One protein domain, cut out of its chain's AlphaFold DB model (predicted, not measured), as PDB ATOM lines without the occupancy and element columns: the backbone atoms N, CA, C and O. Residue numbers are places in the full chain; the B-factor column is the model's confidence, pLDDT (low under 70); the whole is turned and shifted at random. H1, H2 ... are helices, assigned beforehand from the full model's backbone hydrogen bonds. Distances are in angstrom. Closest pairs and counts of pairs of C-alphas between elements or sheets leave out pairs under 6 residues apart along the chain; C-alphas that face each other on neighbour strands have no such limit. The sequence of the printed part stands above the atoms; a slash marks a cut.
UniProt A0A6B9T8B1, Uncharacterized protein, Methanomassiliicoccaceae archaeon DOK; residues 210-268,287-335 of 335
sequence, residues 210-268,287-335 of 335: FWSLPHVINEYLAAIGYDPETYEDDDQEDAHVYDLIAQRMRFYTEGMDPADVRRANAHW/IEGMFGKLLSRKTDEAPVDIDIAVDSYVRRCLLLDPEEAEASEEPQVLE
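This is residues 210 to 268 and 287 to 335 of the 335 residues of an uncharacterized protein of Methanomassiliicoccaceae archaeon DOK (UniProt A0A6B9T8B1). What is the main picture? The helical hairpin H1 and H2 makes a slab with H5, H2 in the middle, while H3 and H6 sit near one end of H5 and H4 lies off alone. What is printed? There are 108 residues with six named helices, H1 to H6, no named strand: all helix. The whole is loose, radius of gyration of the C-alphas 17.7 A, spans 51 by 35 by 25 A.

What touches? H1, residues 213 to 223, touches H2, residues 237 to 253, closest C-alphas Pro 214 and Ala 246, 4.3 A, at a shallow tilt of 34 degrees, only just short of steep, opposite ways. H2 touches H5, residues 306 to 317, closest C-alphas Ile 245 and Val 310, 5.9 A, at a steep tilt of 49 degrees. What else? H3, residues 258 to 267, and H6, residues 322 to 328, are close but not clearly touching, closest C-alphas His 267 and Ser 328, 6.2 A. H4, residues 292 to 298, touches no helix; its O i to N i+4 pairs within hydrogen-bond range are 1 of 3, i+3 2 of 4, while H1, H2, H3, H5 and H6 have every i+4 pair.

Where are the anchors? C-alpha 213 is at (20.509, -17.749, 31.094), C-alpha 328 at (12.300, -2.073, 18.963). How long are the helices? H2 measures 24.4 A, H5 16.3 A.

Is anything cut or long? Residues 269 to 286 are not printed, C-alphas 268 and 287 28.9 A apart; H1 to H2 is a long link. Where is confidence low? Residues 287 to 304 and 322 to 335 have pLDDT under 70.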
ATOM      1  N   PHE A 210      17.811 -13.214  29.797       76.31
ATOM      2  CA  PHE A 210      19.257 -12.986  29.859       76.31
ATOM      3  C   PHE A 210      19.818 -12.850  31.281       76.31
ATOM      4  O   PHE A 210      21.023 -12.967  31.479       76.31
ATOM      5  N   TRP A 211      18.956 -12.669  32.284       75.69
ATOM      6  CA  TRP A 211      19.353 -12.668  33.693       75.69
ATOM      7  C   TRP A 211      19.591 -14.071  34.247       75.69
ATOM      8  O   TRP A 211      20.507 -14.305  35.032       75.69
ATOM      9  N   SER A 212      18.740 -15.014  33.844       80.00
ATOM     10  CA  SER A 212      18.832 -16.408  34.277       80.00
ATOM     11  C   SER A 212      19.728 -17.253  33.375       80.00
ATOM     12  O   SER A 212      20.363 -18.188  33.859       80.00
ATOM     13  N   LEU A 213      19.818 -16.922  32.082       87.38
ATOM     14  CA  LEU A 213      20.509 -17.749  31.094       87.38
ATOM     15  C   LEU A 213      21.989 -18.010  31.447       87.38
ATOM     16  O   LEU A 213      22.394 -19.170  31.399       87.38
ATOM     17  N   PRO A 214      22.786 -17.032  31.932       91.56
ATOM     18  CA  PRO A 214      24.163 -17.296  32.353       91.56
ATOM     19  C   PRO A 214      24.282 -18.262  33.532       91.56
ATOM     20  O   PRO A 214      25.335 -18.855  33.748       91.56
ATOM     21  N   HIS A 215      23.251 -18.373  34.369       89.44
ATOM     22  CA  HIS A 215      23.242 -19.353  35.447       89.44
ATOM     23  C   HIS A 215      22.966 -20.753  34.895       89.44
ATOM     24  O   HIS A 215      23.714 -21.677  35.205       89.44
ATOM     25  N   VAL A 216      21.966 -20.878  34.016       90.81
ATOM     26  CA  VAL A 216      21.617 -22.134  33.334       90.81
ATOM     27  C   VAL A 216      22.803 -22.670  32.531       90.81
ATOM     28  O   VAL A 216      23.110 -23.858  32.612       90.81
ATOM     29  N   ILE A 217      23.520 -21.790  31.821       94.81
ATOM     30  CA  ILE A 217      24.737 -22.162  31.098       94.81
ATOM     31  C   ILE A 217      25.789 -22.724  32.054       94.81
ATOM     32  O   ILE A 217      26.286 -23.824  31.842       94.81
ATOM     33  N   ASN A 218      26.085 -22.028  33.150       94.88
ATOM     34  CA  ASN A 218      27.082 -22.509  34.104       94.88
ATOM     35  C   ASN A 218      26.700 -23.837  34.770       94.88
ATOM     36  O   ASN A 218      27.583 -24.644  35.052       94.88
ATOM     37  N   GLU A 219      25.412 -24.082  35.027       92.75
ATOM     38  CA  GLU A 219      24.945 -25.375  35.540       92.75
ATOM     39  C   GLU A 219      25.123 -26.506  34.520       92.75
ATOM     40  O   GLU A 219      25.402 -27.639  34.916       92.75
ATOM     41  N   TYR A 220      24.953 -26.224  33.226       93.56
ATOM     42  CA  TYR A 220      25.243 -27.181  32.160       93.56
ATOM     43  C   TYR A 220      26.744 -27.464  32.055       93.56
ATOM     44  O   TYR A 220      27.137 -28.626  32.115       93.56
ATOM     45  N   LEU A 221      27.575 -26.418  31.990       95.19
ATOM     46  CA  LEU A 221      29.036 -26.535  31.916       95.19
ATOM     47  C   LEU A 221      29.592 -27.356  33.086       95.19
ATOM     48  O   LEU A 221      30.368 -28.286  32.890       95.19
ATOM     49  N   ALA A 222      29.120 -27.081  34.304       93.62
ATOM     50  CA  ALA A 222      29.499 -27.857  35.480       93.62
ATOM     51  C   ALA A 222      29.057 -29.329  35.391       93.62
ATOM     52  O   ALA A 222      29.771 -30.209  35.865       93.62
ATOM     53  N   ALA A 223      27.893 -29.610  34.795       89.88
ATOM     54  CA  ALA A 223      27.369 -30.968  34.664       89.88
ATOM     55  C   ALA A 223      28.152 -31.822  33.654       89.88
ATOM     56  O   ALA A 223      28.260 -33.029  33.854       89.88
ATOM     57  N   ILE A 224      28.710 -31.210  32.605       90.62
ATOM     58  CA  ILE A 224      29.550 -31.901  31.613       90.62
ATOM     59  C   ILE A 224      31.043 -31.905  31.982       90.62
ATOM     60  O   ILE A 224      31.860 -32.430  31.231       90.62
ATOM     61  N   GLY A 225      31.401 -31.335  33.138       92.19
ATOM     62  CA  GLY A 225      32.783 -31.282  33.613       92.19
ATOM     63  C   GLY A 225      33.673 -30.321  32.827       92.19
ATOM     64  O   GLY A 225      34.861 -30.592  32.710       92.19
ATOM     65  N   TYR A 226      33.110 -29.233  32.295       95.38
ATOM     66  CA  TYR A 226      33.868 -28.249  31.528       95.38
ATOM     67  C   TYR A 226      34.926 -27.530  32.359       95.38
ATOM     68  O   TYR A 226      34.644 -27.030  33.454       95.38
ATOM     69  N   ASP A 227      36.126 -27.441  31.784       95.00
ATOM     70  CA  ASP A 227      37.262 -26.698  32.309       95.00
ATOM     71  C   ASP A 227      37.818 -25.756  31.219       95.00
ATOM     72  O   ASP A 227      38.274 -26.219  30.168       95.00
ATOM     73  N   PRO A 228      37.810 -24.428  31.443       94.31
ATOM     74  CA  PRO A 228      38.318 -23.459  30.473       94.31
ATOM     75  C   PRO A 228      39.829 -23.576  30.209       94.31
ATOM     76  O   PRO A 228      40.312 -22.973  29.252       94.31
ATOM     77  N   GLU A 229      40.593 -24.304  31.030       94.69
ATOM     78  CA  GLU A 229      42.028 -24.529  30.808       94.69
ATOM     79  C   GLU A 229      42.320 -25.755  29.929       94.69
ATOM     80  O   GLU A 229      43.403 -25.820  29.343       94.69
ATOM     81  N   THR A 230      41.387 -26.710  29.824       93.12
ATOM     82  CA  THR A 230      41.592 -27.986  29.105       93.12
ATOM     83  C   THR A 230      40.550 -28.276  28.028       93.12
ATOM     84  O   THR A 230      40.640 -29.311  27.378       93.12
ATOM     85  N   TYR A 231      39.607 -27.361  27.770       91.44
ATOM     86  CA  TYR A 231      38.485 -27.596  26.849       91.44
ATOM     87  C   TYR A 231      38.893 -28.074  25.443       91.44
ATOM     88  O   TYR A 231      38.154 -28.845  24.840       91.44
ATOM     89  N   GLU A 232      40.044 -27.641  24.913       87.44
ATOM     90  CA  GLU A 232      40.548 -28.100  23.605       87.44
ATOM     91  C   GLU A 232      40.998 -29.565  23.639       87.44
ATOM     92  O   GLU A 232      40.826 -30.292  22.666       87.44
ATOM     93  N   ASP A 233      41.586 -30.003  24.756       88.31
ATOM     94  CA  ASP A 233      42.038 -31.383  24.945       88.31
ATOM     95  C   ASP A 233      40.861 -32.330  25.257       88.31
ATOM     96  O   ASP A 233      40.962 -33.536  25.016       88.31
ATOM     97  N   ASP A 234      39.755 -31.783  25.772       85.75
ATOM     98  CA  ASP A 234      38.546 -32.513  26.166       85.75
ATOM     99  C   ASP A 234      37.462 -32.563  25.061       85.75
ATOM    100  O   ASP A 234      36.374 -33.089  25.308       85.75
ATOM    101  N   ASP A 235      37.744 -32.045  23.854       87.12
ATOM    102  CA  ASP A 235      36.794 -31.894  22.731       87.12
ATOM    103  C   ASP A 235      35.521 -31.095  23.130       87.12
ATOM    104  O   ASP A 235      34.385 -31.462  22.807       87.12
ATOM    105  N   GLN A 236      35.699 -30.017  23.908       90.00
ATOM    106  CA  GLN A 236      34.626 -29.195  24.487       90.00
ATOM    107  C   GLN A 236      34.591 -27.755  23.950       90.00
ATOM    108  O   GLN A 236      34.213 -26.813  24.654       90.00
ATOM    109  N   GLU A 237      34.951 -27.546  22.689       91.56
ATOM    110  CA  GLU A 237      34.977 -26.211  22.087       91.56
ATOM    111  C   GLU A 237      33.579 -25.563  22.007       91.56
ATOM    112  O   GLU A 237      33.458 -24.357  22.215       91.56
ATOM    113  N   ASP A 238      32.507 -26.342  21.820       91.56
ATOM    114  CA  ASP A 238      31.120 -25.846  21.915       91.56
ATOM    115  C   ASP A 238      30.821 -25.283  23.316       91.56
ATOM    116  O   ASP A 238      30.224 -24.215  23.471       91.56
ATOM    117  N   ALA A 239      31.276 -25.992  24.355       93.69
ATOM    118  CA  ALA A 239      31.114 -25.579  25.744       93.69
ATOM    119  C   ALA A 239      31.884 -24.287  26.038       93.69
ATOM    120  O   ALA A 239      31.380 -23.420  26.756       93.69
ATOM    121  N   HIS A 240      33.052 -24.113  25.415       95.31
ATOM    122  CA  HIS A 240      33.815 -22.875  25.501       95.31
ATOM    123  C   HIS A 240      33.044 -21.675  24.933       95.31
ATOM    124  O   HIS A 240      32.992 -20.621  25.568       95.31
ATOM    125  N   VAL A 241      32.355 -21.832  23.795       95.38
ATOM    126  CA  VAL A 241      31.491 -20.765  23.253       95.38
ATOM    127  C   VAL A 241      30.385 -20.397  24.246       95.38
ATOM    128  O   VAL A 241      30.141 -19.213  24.487       95.38
ATOM    129  N   TYR A 242      29.742 -21.385  24.876       96.31
ATOM    130  CA  TYR A 242      28.717 -21.122  25.891       96.31
ATOM    131  C   TYR A 242      29.278 -20.398  27.122       96.31
ATOM    132  O   TYR A 242      28.641 -19.469  27.621       96.31
ATOM    133  N   ASP A 243      30.471 -20.769  27.590       97.25
ATOM    134  CA  ASP A 243      31.161 -20.084  28.687       97.25
ATOM    135  C   ASP A 243      31.404 -18.603  28.359       97.25
ATOM    136  O   ASP A 243      31.015 -17.718  29.129       97.25
ATOM    137  N   LEU A 244      31.931 -18.307  27.165       96.62
ATOM    138  CA  LEU A 244      32.120 -16.932  26.700       96.62
ATOM    139  C   LEU A 244      30.790 -16.160  26.643       96.62
ATOM    140  O   LEU A 244      30.725 -15.017  27.107       96.62
ATOM    141  N   ILE A 245      29.712 -16.777  26.138       95.75
ATOM    142  CA  ILE A 245      28.367 -16.173  26.118       95.75
ATOM    143  C   ILE A 245      27.914 -15.833  27.542       95.75
ATOM    144  O   ILE A 245      27.489 -14.704  27.798       95.75
ATOM    145  N   ALA A 246      28.037 -16.767  28.489       95.38
ATOM    146  CA  ALA A 246      27.634 -16.552  29.877       95.38
ATOM    147  C   ALA A 246      28.435 -15.424  30.544       95.38
ATOM    148  O   ALA A 246      27.858 -14.593  31.255       95.38
ATOM    149  N   GLN A 247      29.746 -15.356  30.302       95.62
ATOM    150  CA  GLN A 247      30.612 -14.291  30.814       95.62
ATOM    151  C   GLN A 247      30.219 -12.919  30.252       95.62
ATOM    152  O   GLN A 247      30.042 -11.968  31.020       95.62
ATOM    153  N   ARG A 248      30.019 -12.809  28.932       95.12
ATOM    154  CA  ARG A 248      29.622 -11.552  28.275       95.12
ATOM    155  C   ARG A 248      28.217 -11.111  28.678       95.12
ATOM    156  O   ARG A 248      28.021  -9.938  28.988       95.12
ATOM    157  N   MET A 249      27.256 -12.032  28.754       92.62
ATOM    158  CA  MET A 249      25.902 -11.717  29.222       92.62
ATOM    159  C   MET A 249      25.920 -11.170  30.650       92.62
ATOM    160  O   MET A 249      25.277 -10.156  30.915       92.62
ATOM    161  N   ARG A 250      26.695 -11.768  31.566       92.38
ATOM    162  CA  ARG A 250      26.849 -11.239  32.936       92.38
ATOM    163  C   ARG A 250      27.447  -9.842  32.956       92.38
ATOM    164  O   ARG A 250      26.940  -8.986  33.670       92.38
ATOM    165  N   PHE A 251      28.489  -9.614  32.160       92.94
ATOM    166  CA  PHE A 251      29.144  -8.313  32.074       92.94
ATOM    167  C   PHE A 251      28.161  -7.200  31.681       92.94
ATOM    168  O   PHE A 251      28.139  -6.147  32.313       92.94
ATOM    169  N   TYR A 252      27.322  -7.436  30.669       91.19
ATOM    170  CA  TYR A 252      26.358  -6.433  30.219       91.19
ATOM    171  C   TYR A 252      25.123  -6.314  31.120       91.19
ATOM    172  O   TYR A 252      24.605  -5.213  31.296       91.19
ATOM    173  N   THR A 253      24.660  -7.417  31.714       88.12
ATOM    174  CA  THR A 253      23.467  -7.411  32.580       88.12
ATOM    175  C   THR A 253      23.734  -6.826  33.970       88.12
ATOM    176  O   THR A 253      22.814  -6.285  34.569       88.12
ATOM    177  N   GLU A 254      24.975  -6.811  34.481       86.88
ATOM    178  CA  GLU A 254      25.301  -6.246  35.808       86.88
ATOM    179  C   GLU A 254      24.839  -4.781  35.993       86.88
ATOM    180  O   GLU A 254      24.522  -4.365  37.109       86.88
ATOM    181  N   GLY A 255      24.773  -4.003  34.906       81.56
ATOM    182  CA  GLY A 255      24.372  -2.593  34.923       81.56
ATOM    183  C   GLY A 255      22.938  -2.291  34.476       81.56
ATOM    184  O   GLY A 255      22.563  -1.120  34.493       81.56
ATOM    185  N   MET A 256      22.162  -3.291  34.055       86.25
ATOM    186  CA  MET A 256      20.819  -3.073  33.505       86.25
ATOM    187  C   MET A 256      19.756  -2.968  34.602       86.25
ATOM    188  O   MET A 256      19.855  -3.581  35.669       86.25
ATOM    189  N   ASP A 257      18.705  -2.200  34.326       83.69
ATOM    190  CA  ASP A 257      17.543  -2.095  35.200       83.69
ATOM    191  C   ASP A 257      16.387  -3.015  34.733       83.69
ATOM    192  O   ASP A 257      16.439  -3.618  33.658       83.69
ATOM    193  N   PRO A 258      15.307  -3.174  35.525       78.56
ATOM    194  CA  PRO A 258      14.152  -3.965  35.105       78.56
ATOM    195  C   PRO A 258      13.520  -3.521  33.776       78.56
ATOM    196  O   PRO A 258      12.923  -4.346  33.094       78.56
ATOM    197  N   ALA A 259      13.600  -2.241  33.397       81.00
ATOM    198  CA  ALA A 259      13.045  -1.754  32.137       81.00
ATOM    199  C   ALA A 259      13.870  -2.218  30.930       81.00
ATOM    200  O   ALA A 259      13.270  -2.606  29.927       81.00
ATOM    201  N   ASP A 260      15.198  -2.268  31.048       82.25
ATOM    202  CA  ASP A 260      16.077  -2.841  30.022       82.25
ATOM    203  C   ASP A 260      15.727  -4.308  29.741       82.25
ATOM    204  O   ASP A 260      15.585  -4.715  28.585       82.25
ATOM    205  N   VAL A 261      15.505  -5.088  30.806       75.94
ATOM    206  CA  VAL A 261      15.118  -6.504  30.707       75.94
ATOM    207  C   VAL A 261      13.753  -6.662  30.044       75.94
ATOM    208  O   VAL A 261      13.577  -7.529  29.188       75.94
ATOM    209  N   ARG A 262      12.782  -5.814  30.406       76.88
ATOM    210  CA  ARG A 262      11.456  -5.821  29.774       76.88
ATOM    211  C   ARG A 262      11.531  -5.493  28.289       76.88
ATOM    212  O   ARG A 262      10.893  -6.184  27.505       76.88
ATOM    213  N   ARG A 263      12.320  -4.486  27.903       83.44
ATOM    214  CA  ARG A 263      12.532  -4.111  26.498       83.44
ATOM    215  C   ARG A 263      13.096  -5.283  25.695       83.44
ATOM    216  O   ARG A 263      12.551  -5.610  24.648       83.44
ATOM    217  N   ALA A 264      14.138  -5.935  26.211       80.81
ATOM    218  CA  ALA A 264      14.744  -7.083  25.548       80.81
ATOM    219  C   ALA A 264      13.763  -8.269  25.438       80.81
ATOM    220  O   ALA A 264      13.580  -8.807  24.352       80.81
ATOM    221  N   ASN A 265      13.061  -8.627  26.521       77.44
ATOM    222  CA  ASN A 265      12.060  -9.705  26.500       77.44
ATOM    223  C   ASN A 265      10.882  -9.419  25.555       77.44
ATOM    224  O   ASN A 265      10.386 -10.337  24.915       77.44
ATOM    225  N   ALA A 266      10.417  -8.170  25.478       78.62
ATOM    226  CA  ALA A 266       9.293  -7.792  24.622       78.62
ATOM    227  C   ALA A 266       9.655  -7.769  23.129       78.62
ATOM    228  O   ALA A 266       8.763  -7.857  22.288       78.62
ATOM    229  N   HIS A 267      10.940  -7.636  22.798       83.31
ATOM    230  CA  HIS A 267      11.411  -7.642  21.417       83.31
ATOM    231  C   HIS A 267      11.424  -9.052  20.820       83.31
ATOM    232  O   HIS A 267      10.949  -9.251  19.708       83.31
ATOM    233  N   TRP A 268      11.947 -10.039  21.553       83.25
ATOM    234  CA  TRP A 268      12.185 -11.377  21.011       83.25
ATOM    235  C   TRP A 268      10.925 -12.250  20.995       83.25
ATOM    236  O   TRP A 268      10.487 -12.734  22.038       83.25
ATOM    237  N   ILE A 287      31.622 -29.481  13.212       49.72
ATOM    238  CA  ILE A 287      32.025 -30.892  13.246       49.72
ATOM    239  C   ILE A 287      32.617 -31.239  11.875       49.72
ATOM    240  O   ILE A 287      31.941 -31.691  10.944       49.72
ATOM    241  N   GLU A 288      33.910 -30.990  11.703       41.12
ATOM    242  CA  GLU A 288      34.635 -31.404  10.522       41.12
ATOM    243  C   GLU A 288      34.903 -32.901  10.637       41.12
ATOM    244  O   GLU A 288      35.981 -33.354  11.027       41.12
ATOM    245  N   GLY A 289      33.937 -33.704  10.184       42.50
ATOM    246  CA  GLY A 289      34.255 -35.046   9.713       42.50
ATOM    247  C   GLY A 289      35.416 -34.990   8.705       42.50
ATOM    248  O   GLY A 289      35.738 -33.944   8.144       42.50
ATOM    249  N   MET A 290      36.044 -36.128   8.406       39.47
ATOM    250  CA  MET A 290      37.217 -36.221   7.510       39.47
ATOM    251  C   MET A 290      37.045 -35.512   6.140       39.47
ATOM    252  O   MET A 290      38.027 -35.138   5.501       39.47
ATOM    253  N   PHE A 291      35.799 -35.298   5.702       39.94
ATOM    254  CA  PHE A 291      35.429 -34.524   4.513       39.94
ATOM    255  C   PHE A 291      35.310 -32.999   4.732       39.94
ATOM    256  O   PHE A 291      35.550 -32.248   3.787       39.94
ATOM    257  N   GLY A 292      35.004 -32.529   5.947       42.03
ATOM    258  CA  GLY A 292      34.958 -31.110   6.332       42.03
ATOM    259  C   GLY A 292      36.329 -30.438   6.251       42.03
ATOM    260  O   GLY A 292      36.463 -29.432   5.559       42.03
ATOM    261  N   LYS A 293      37.378 -31.106   6.760       41.69
ATOM    262  CA  LYS A 293      38.798 -30.687   6.636       41.69
ATOM    263  C   LYS A 293      39.267 -30.481   5.189       41.69
ATOM    264  O   LYS A 293      40.239 -29.775   4.920       41.69
ATOM    265  N   LEU A 294      38.607 -31.134   4.230       37.88
ATOM    266  CA  LEU A 294      38.920 -31.047   2.801       37.88
ATOM    267  C   LEU A 294      38.152 -29.921   2.089       37.88
ATOM    268  O   LEU A 294      38.577 -29.487   1.014       37.88
ATOM    269  N   LEU A 295      37.050 -29.449   2.682       42.19
ATOM    270  CA  LEU A 295      36.198 -28.380   2.161       42.19
ATOM    271  C   LEU A 295      36.447 -27.027   2.844       42.19
ATOM    272  O   LEU A 295      36.354 -26.019   2.147       42.19
ATOM    273  N   SER A 296      36.852 -26.967   4.119       41.84
ATOM    274  CA  SER A 296      37.250 -25.696   4.763       41.84
ATOM    275  C   SER A 296      38.535 -25.110   4.190       41.84
ATOM    276  O   SER A 296      38.713 -23.899   4.155       41.84
ATOM    277  N   ARG A 297      39.361 -25.945   3.549       41.44
ATOM    278  CA  ARG A 297      40.454 -25.501   2.670       41.44
ATOM    279  C   ARG A 297      40.012 -24.674   1.449       41.44
ATOM    280  O   ARG A 297      40.883 -24.251   0.693       41.44
ATOM    281  N   LYS A 298      38.707 -24.503   1.194       38.28
ATOM    282  CA  LYS A 298      38.170 -23.744   0.048       38.28
ATOM    283  C   LYS A 298      37.443 -22.449   0.409       38.28
ATOM    284  O   LYS A 298      37.055 -21.738  -0.515       38.28
ATOM    285  N   THR A 299      37.264 -22.127   1.684       42.03
ATOM    286  CA  THR A 299      36.696 -20.840   2.104       42.03
ATOM    287  C   THR A 299      37.797 -20.018   2.756       42.03
ATOM    288  O   THR A 299      38.109 -20.217   3.923       42.03
ATOM    289  N   ASP A 300      38.395 -19.114   1.974       42.06
ATOM    290  CA  ASP A 300      39.357 -18.082   2.401       42.06
ATOM    291  C   ASP A 300      38.682 -16.988   3.266       42.06
ATOM    292  O   ASP A 300      38.953 -15.796   3.111       42.06
ATOM    293  N   GLU A 301      37.753 -17.355   4.147       51.53
ATOM    294  CA  GLU A 301      37.231 -16.425   5.148       51.53
ATOM    295  C   GLU A 301      38.198 -16.437   6.331       51.53
ATOM    296  O   GLU A 301      38.585 -17.495   6.829       51.53
ATOM    297  N   ALA A 302      38.672 -15.250   6.722       50.81
ATOM    298  CA  ALA A 302      39.541 -15.112   7.881       50.81
ATOM    299  C   ALA A 302      38.849 -15.737   9.106       50.81
ATOM    300  O   ALA A 302      37.632 -15.578   9.231       50.81
ATOM    301  N   PRO A 303      39.587 -16.431   9.995       56.56
ATOM    302  CA  PRO A 303      38.998 -16.960  11.216       56.56
ATOM    303  C   PRO A 303      38.306 -15.815  11.954       56.56
ATOM    304  O   PRO A 303      38.925 -14.783  12.227       56.56
ATOM    305  N   VAL A 304      37.004 -15.976  12.188       66.00
ATOM    306  CA  VAL A 304      36.228 -15.034  12.985       66.00
ATOM    307  C   VAL A 304      36.793 -15.099  14.398       66.00
ATOM    308  O   VAL A 304      36.916 -16.178  14.971       66.00
ATOM    309  N   ASP A 305      37.196 -13.951  14.931       85.44
ATOM    310  CA  ASP A 305      37.616 -13.844  16.322       85.44
ATOM    311  C   ASP A 305      36.405 -14.161  17.212       85.44
ATOM    312  O   ASP A 305      35.409 -13.430  17.192       85.44
ATOM    313  N   ILE A 306      36.466 -15.288  17.929       88.44
ATOM    314  CA  ILE A 306      35.340 -15.811  18.706       88.44
ATOM    315  C   ILE A 306      34.908 -14.833  19.800       88.44
ATOM    316  O   ILE A 306      33.711 -14.680  20.031       88.44
ATOM    317  N   ASP A 307      35.842 -14.088  20.399       89.81
ATOM    318  CA  ASP A 307      35.520 -13.052  21.383       89.81
ATOM    319  C   ASP A 307      34.674 -11.937  20.759       89.81
ATOM    320  O   ASP A 307      33.714 -11.467  21.373       89.81
ATOM    321  N   ILE A 308      35.008 -11.526  19.530       90.81
ATOM    322  CA  ILE A 308      34.264 -10.491  18.798       90.81
ATOM    323  C   ILE A 308      32.886 -11.013  18.386       90.81
ATOM    324  O   ILE A 308      31.898 -10.288  18.508       90.81
ATOM    325  N   ALA A 309      32.802 -12.260  17.914       91.38
ATOM    326  CA  ALA A 309      31.531 -12.863  17.525       91.38
ATOM    327  C   ALA A 309      30.583 -13.014  18.718       91.38
ATOM    328  O   ALA A 309      29.425 -12.607  18.630       91.38
ATOM    329  N   VAL A 310      31.088 -13.520  19.848       93.88
ATOM    330  CA  VAL A 310      30.305 -13.681  21.076       93.88
ATOM    331  C   VAL A 310      29.874 -12.327  21.632       93.88
ATOM    332  O   VAL A 310      28.717 -12.174  22.022       93.88
ATOM    333  N   ASP A 311      30.759 -11.324  21.650       93.50
ATOM    334  CA  ASP A 311      30.384  -9.972  22.079       93.50
ATOM    335  C   ASP A 311      29.265  -9.401  21.196       93.50
ATOM    336  O   ASP A 311      28.254  -8.934  21.719       93.50
ATOM    337  N   SER A 312      29.383  -9.526  19.869       91.12
ATOM    338  CA  SER A 312      28.347  -9.087  18.926       91.12
ATOM    339  C   SER A 312      27.024  -9.834  19.117       91.12
ATOM    340  O   SER A 312      25.970  -9.203  19.093       91.12
ATOM    341  N   TYR A 313      27.064 -11.153  19.327       91.00
ATOM    342  CA  TYR A 313      25.877 -11.967  19.601       91.00
ATOM    343  C   TYR A 313      25.158 -11.485  20.864       91.00
ATOM    344  O   TYR A 313      23.961 -11.204  20.837       91.00
ATOM    345  N   VAL A 314      25.895 -11.315  21.964       92.12
ATOM    346  CA  VAL A 314      25.315 -10.900  23.246       92.12
ATOM    347  C   VAL A 314      24.771  -9.475  23.188       92.12
ATOM    348  O   VAL A 314      23.687  -9.222  23.716       92.12
ATOM    349  N   ARG A 315      25.482  -8.541  22.543       91.06
ATOM    350  CA  ARG A 315      25.004  -7.161  22.363       91.06
ATOM    351  C   ARG A 315      23.682  -7.114  21.614       91.06
ATOM    352  O   ARG A 315      22.796  -6.376  22.045       91.06
ATOM    353  N   ARG A 316      23.542  -7.944  20.577       88.94
ATOM    354  CA  ARG A 316      22.299  -8.090  19.824       88.94
ATOM    355  C   ARG A 316      21.174  -8.638  20.677       88.94
ATOM    356  O   ARG A 316      20.151  -7.985  20.830       88.94
ATOM    357  N   CYS A 317      21.387  -9.786  21.324       87.94
ATOM    358  CA  CYS A 317      20.413 -10.374  22.246       87.94
ATOM    359  C   CYS A 317      19.894  -9.352  23.277       87.94
ATOM    360  O   CYS A 317      18.709  -9.314  23.600       87.94
ATOM    361  N   LEU A 318      20.778  -8.483  23.760       88.06
ATOM    362  CA  LEU A 318      20.485  -7.460  24.758       88.06
ATOM    363  C   LEU A 318      20.016  -6.107  24.185       88.06
ATOM    364  O   LEU A 318      19.768  -5.175  24.958       88.06
ATOM    365  N   LEU A 319      19.894  -5.979  22.860       87.81
ATOM    366  CA  LEU A 319      19.528  -4.751  22.146       87.81
ATOM    367  C   LEU A 319      20.388  -3.552  22.565       87.81
ATOM    368  O   LEU A 319      19.879  -2.469  22.882       87.81
ATOM    369  N   LEU A 320      21.697  -3.768  22.663       85.94
ATOM    370  CA  LEU A 320      22.672  -2.747  23.052       85.94
ATOM    371  C   LEU A 320      23.175  -1.922  21.868       85.94
ATOM    372  O   LEU A 320      23.847  -0.906  22.075       85.94
ATOM    373  N   ASP A 321      22.865  -2.350  20.646       81.56
ATOM    374  CA  ASP A 321      23.247  -1.646  19.434       81.56
ATOM    375  C   ASP A 321      22.139  -0.657  19.004       81.56
ATOM    376  O   ASP A 321      20.956  -1.007  19.019       81.56
ATOM    377  N   PRO A 322      22.483   0.598  18.643       60.09
ATOM    378  CA  PRO A 322      21.496   1.658  18.397       60.09
ATOM    379  C   PRO A 322      20.486   1.343  17.286       60.09
ATOM    380  O   PRO A 322      19.328   1.730  17.389       60.09
ATOM    381  N   GLU A 323      20.918   0.632  16.240       61.38
ATOM    382  CA  GLU A 323      20.073   0.278  15.090       61.38
ATOM    383  C   GLU A 323      18.977  -0.736  15.468       61.38
ATOM    384  O   GLU A 323      17.865  -0.674  14.950       61.38
ATOM    385  N   GLU A 324      19.255  -1.627  16.422       57.69
ATOM    386  CA  GLU A 324      18.286  -2.607  16.929       57.69
ATOM    387  C   GLU A 324      17.367  -2.001  17.999       57.69
ATOM    388  O   GLU A 324      16.187  -2.349  18.091       57.69
ATOM    389  N   ALA A 325      17.871  -1.029  18.769       54.25
ATOM    390  CA  ALA A 325      17.069  -0.277  19.727       54.25
ATOM    391  C   ALA A 325      15.984   0.571  19.034       54.25
ATOM    392  O   ALA A 325      14.835   0.547  19.473       54.25
ATOM    393  N   GLU A 326      16.306   1.254  17.928       49.78
ATOM    394  CA  GLU A 326      15.329   2.043  17.155       49.78
ATOM    395  C   GLU A 326      14.248   1.161  16.499       49.78
ATOM    396  O   GLU A 326      13.075   1.531  16.499       49.78
ATOM    397  N   ALA A 327      14.602  -0.042  16.026       55.22
ATOM    398  CA  ALA A 327      13.639  -1.010  15.487       55.22
ATOM    399  C   ALA A 327      12.690  -1.584  16.561       55.22
ATOM    400  O   ALA A 327      11.568  -1.978  16.250       55.22
ATOM    401  N   SER A 328      13.118  -1.612  17.830       52.66
ATOM    402  CA  SER A 328      12.300  -2.073  18.963       52.66
ATOM    403  C   SER A 328      11.263  -1.051  19.458       52.66
ATOM    404  O   SER A 328      10.341  -1.426  20.182       52.66
ATOM    405  N   GLU A 329      11.391   0.227  19.078       48.88
ATOM    406  CA  GLU A 329      10.480   1.311  19.483       48.88
ATOM    407  C   GLU A 329       9.336   1.570  18.484       48.88
ATOM    408  O   GLU A 329       8.397   2.310  18.800       48.88
ATOM    409  N   GLU A 330       9.365   0.966  17.290       39.16
ATOM    410  CA  GLU A 330       8.242   1.059  16.358       39.16
ATOM    411  C   GLU A 330       7.052   0.236  16.884       39.16
ATOM    412  O   GLU A 330       7.182  -0.964  17.137       39.16
ATOM    413  N   PRO A 331       5.861   0.842  17.065       37.41
ATOM    414  CA  PRO A 331       4.696   0.095  17.502       37.41
ATOM    415  C   PRO A 331       4.354  -0.938  16.431       37.41
ATOM    416  O   PRO A 331       4.018  -0.572  15.303       37.41
ATOM    417  N   GLN A 332       4.395  -2.222  16.796       42.50
ATOM    418  CA  GLN A 332       3.778  -3.274  15.997       42.50
ATOM    419  C   GLN A 332       2.300  -2.913  15.837       42.50
ATOM    420  O   GLN A 332       1.504  -2.997  16.776       42.50
ATOM    421  N   VAL A 333       1.947  -2.414  14.655       33.62
ATOM    422  CA  VAL A 333       0.564  -2.142  14.285       33.62
ATOM    423  C   VAL A 333      -0.117  -3.501  14.188       33.62
ATOM    424  O   VAL A 333       0.052  -4.220  13.210       33.62
ATOM    425  N   LEU A 334      -0.835  -3.865  15.248       36.31
ATOM    426  CA  LEU A 334      -1.780  -4.973  15.252       36.31
ATOM    427  C   LEU A 334      -2.897  -4.632  14.249       36.31
ATOM    428  O   LEU A 334      -3.682  -3.716  14.511       36.31
ATOM    429  N   GLU A 335      -2.940  -5.322  13.106       33.22
ATOM    430  CA  GLU A 335      -4.129  -5.385  12.234       33.22
ATOM    431  C   GLU A 335      -5.053  -6.537  12.633       33.22
ATOM    432  O   GLU A 335      -4.541  -7.648  12.906       33.22
TER     433      GLU A 335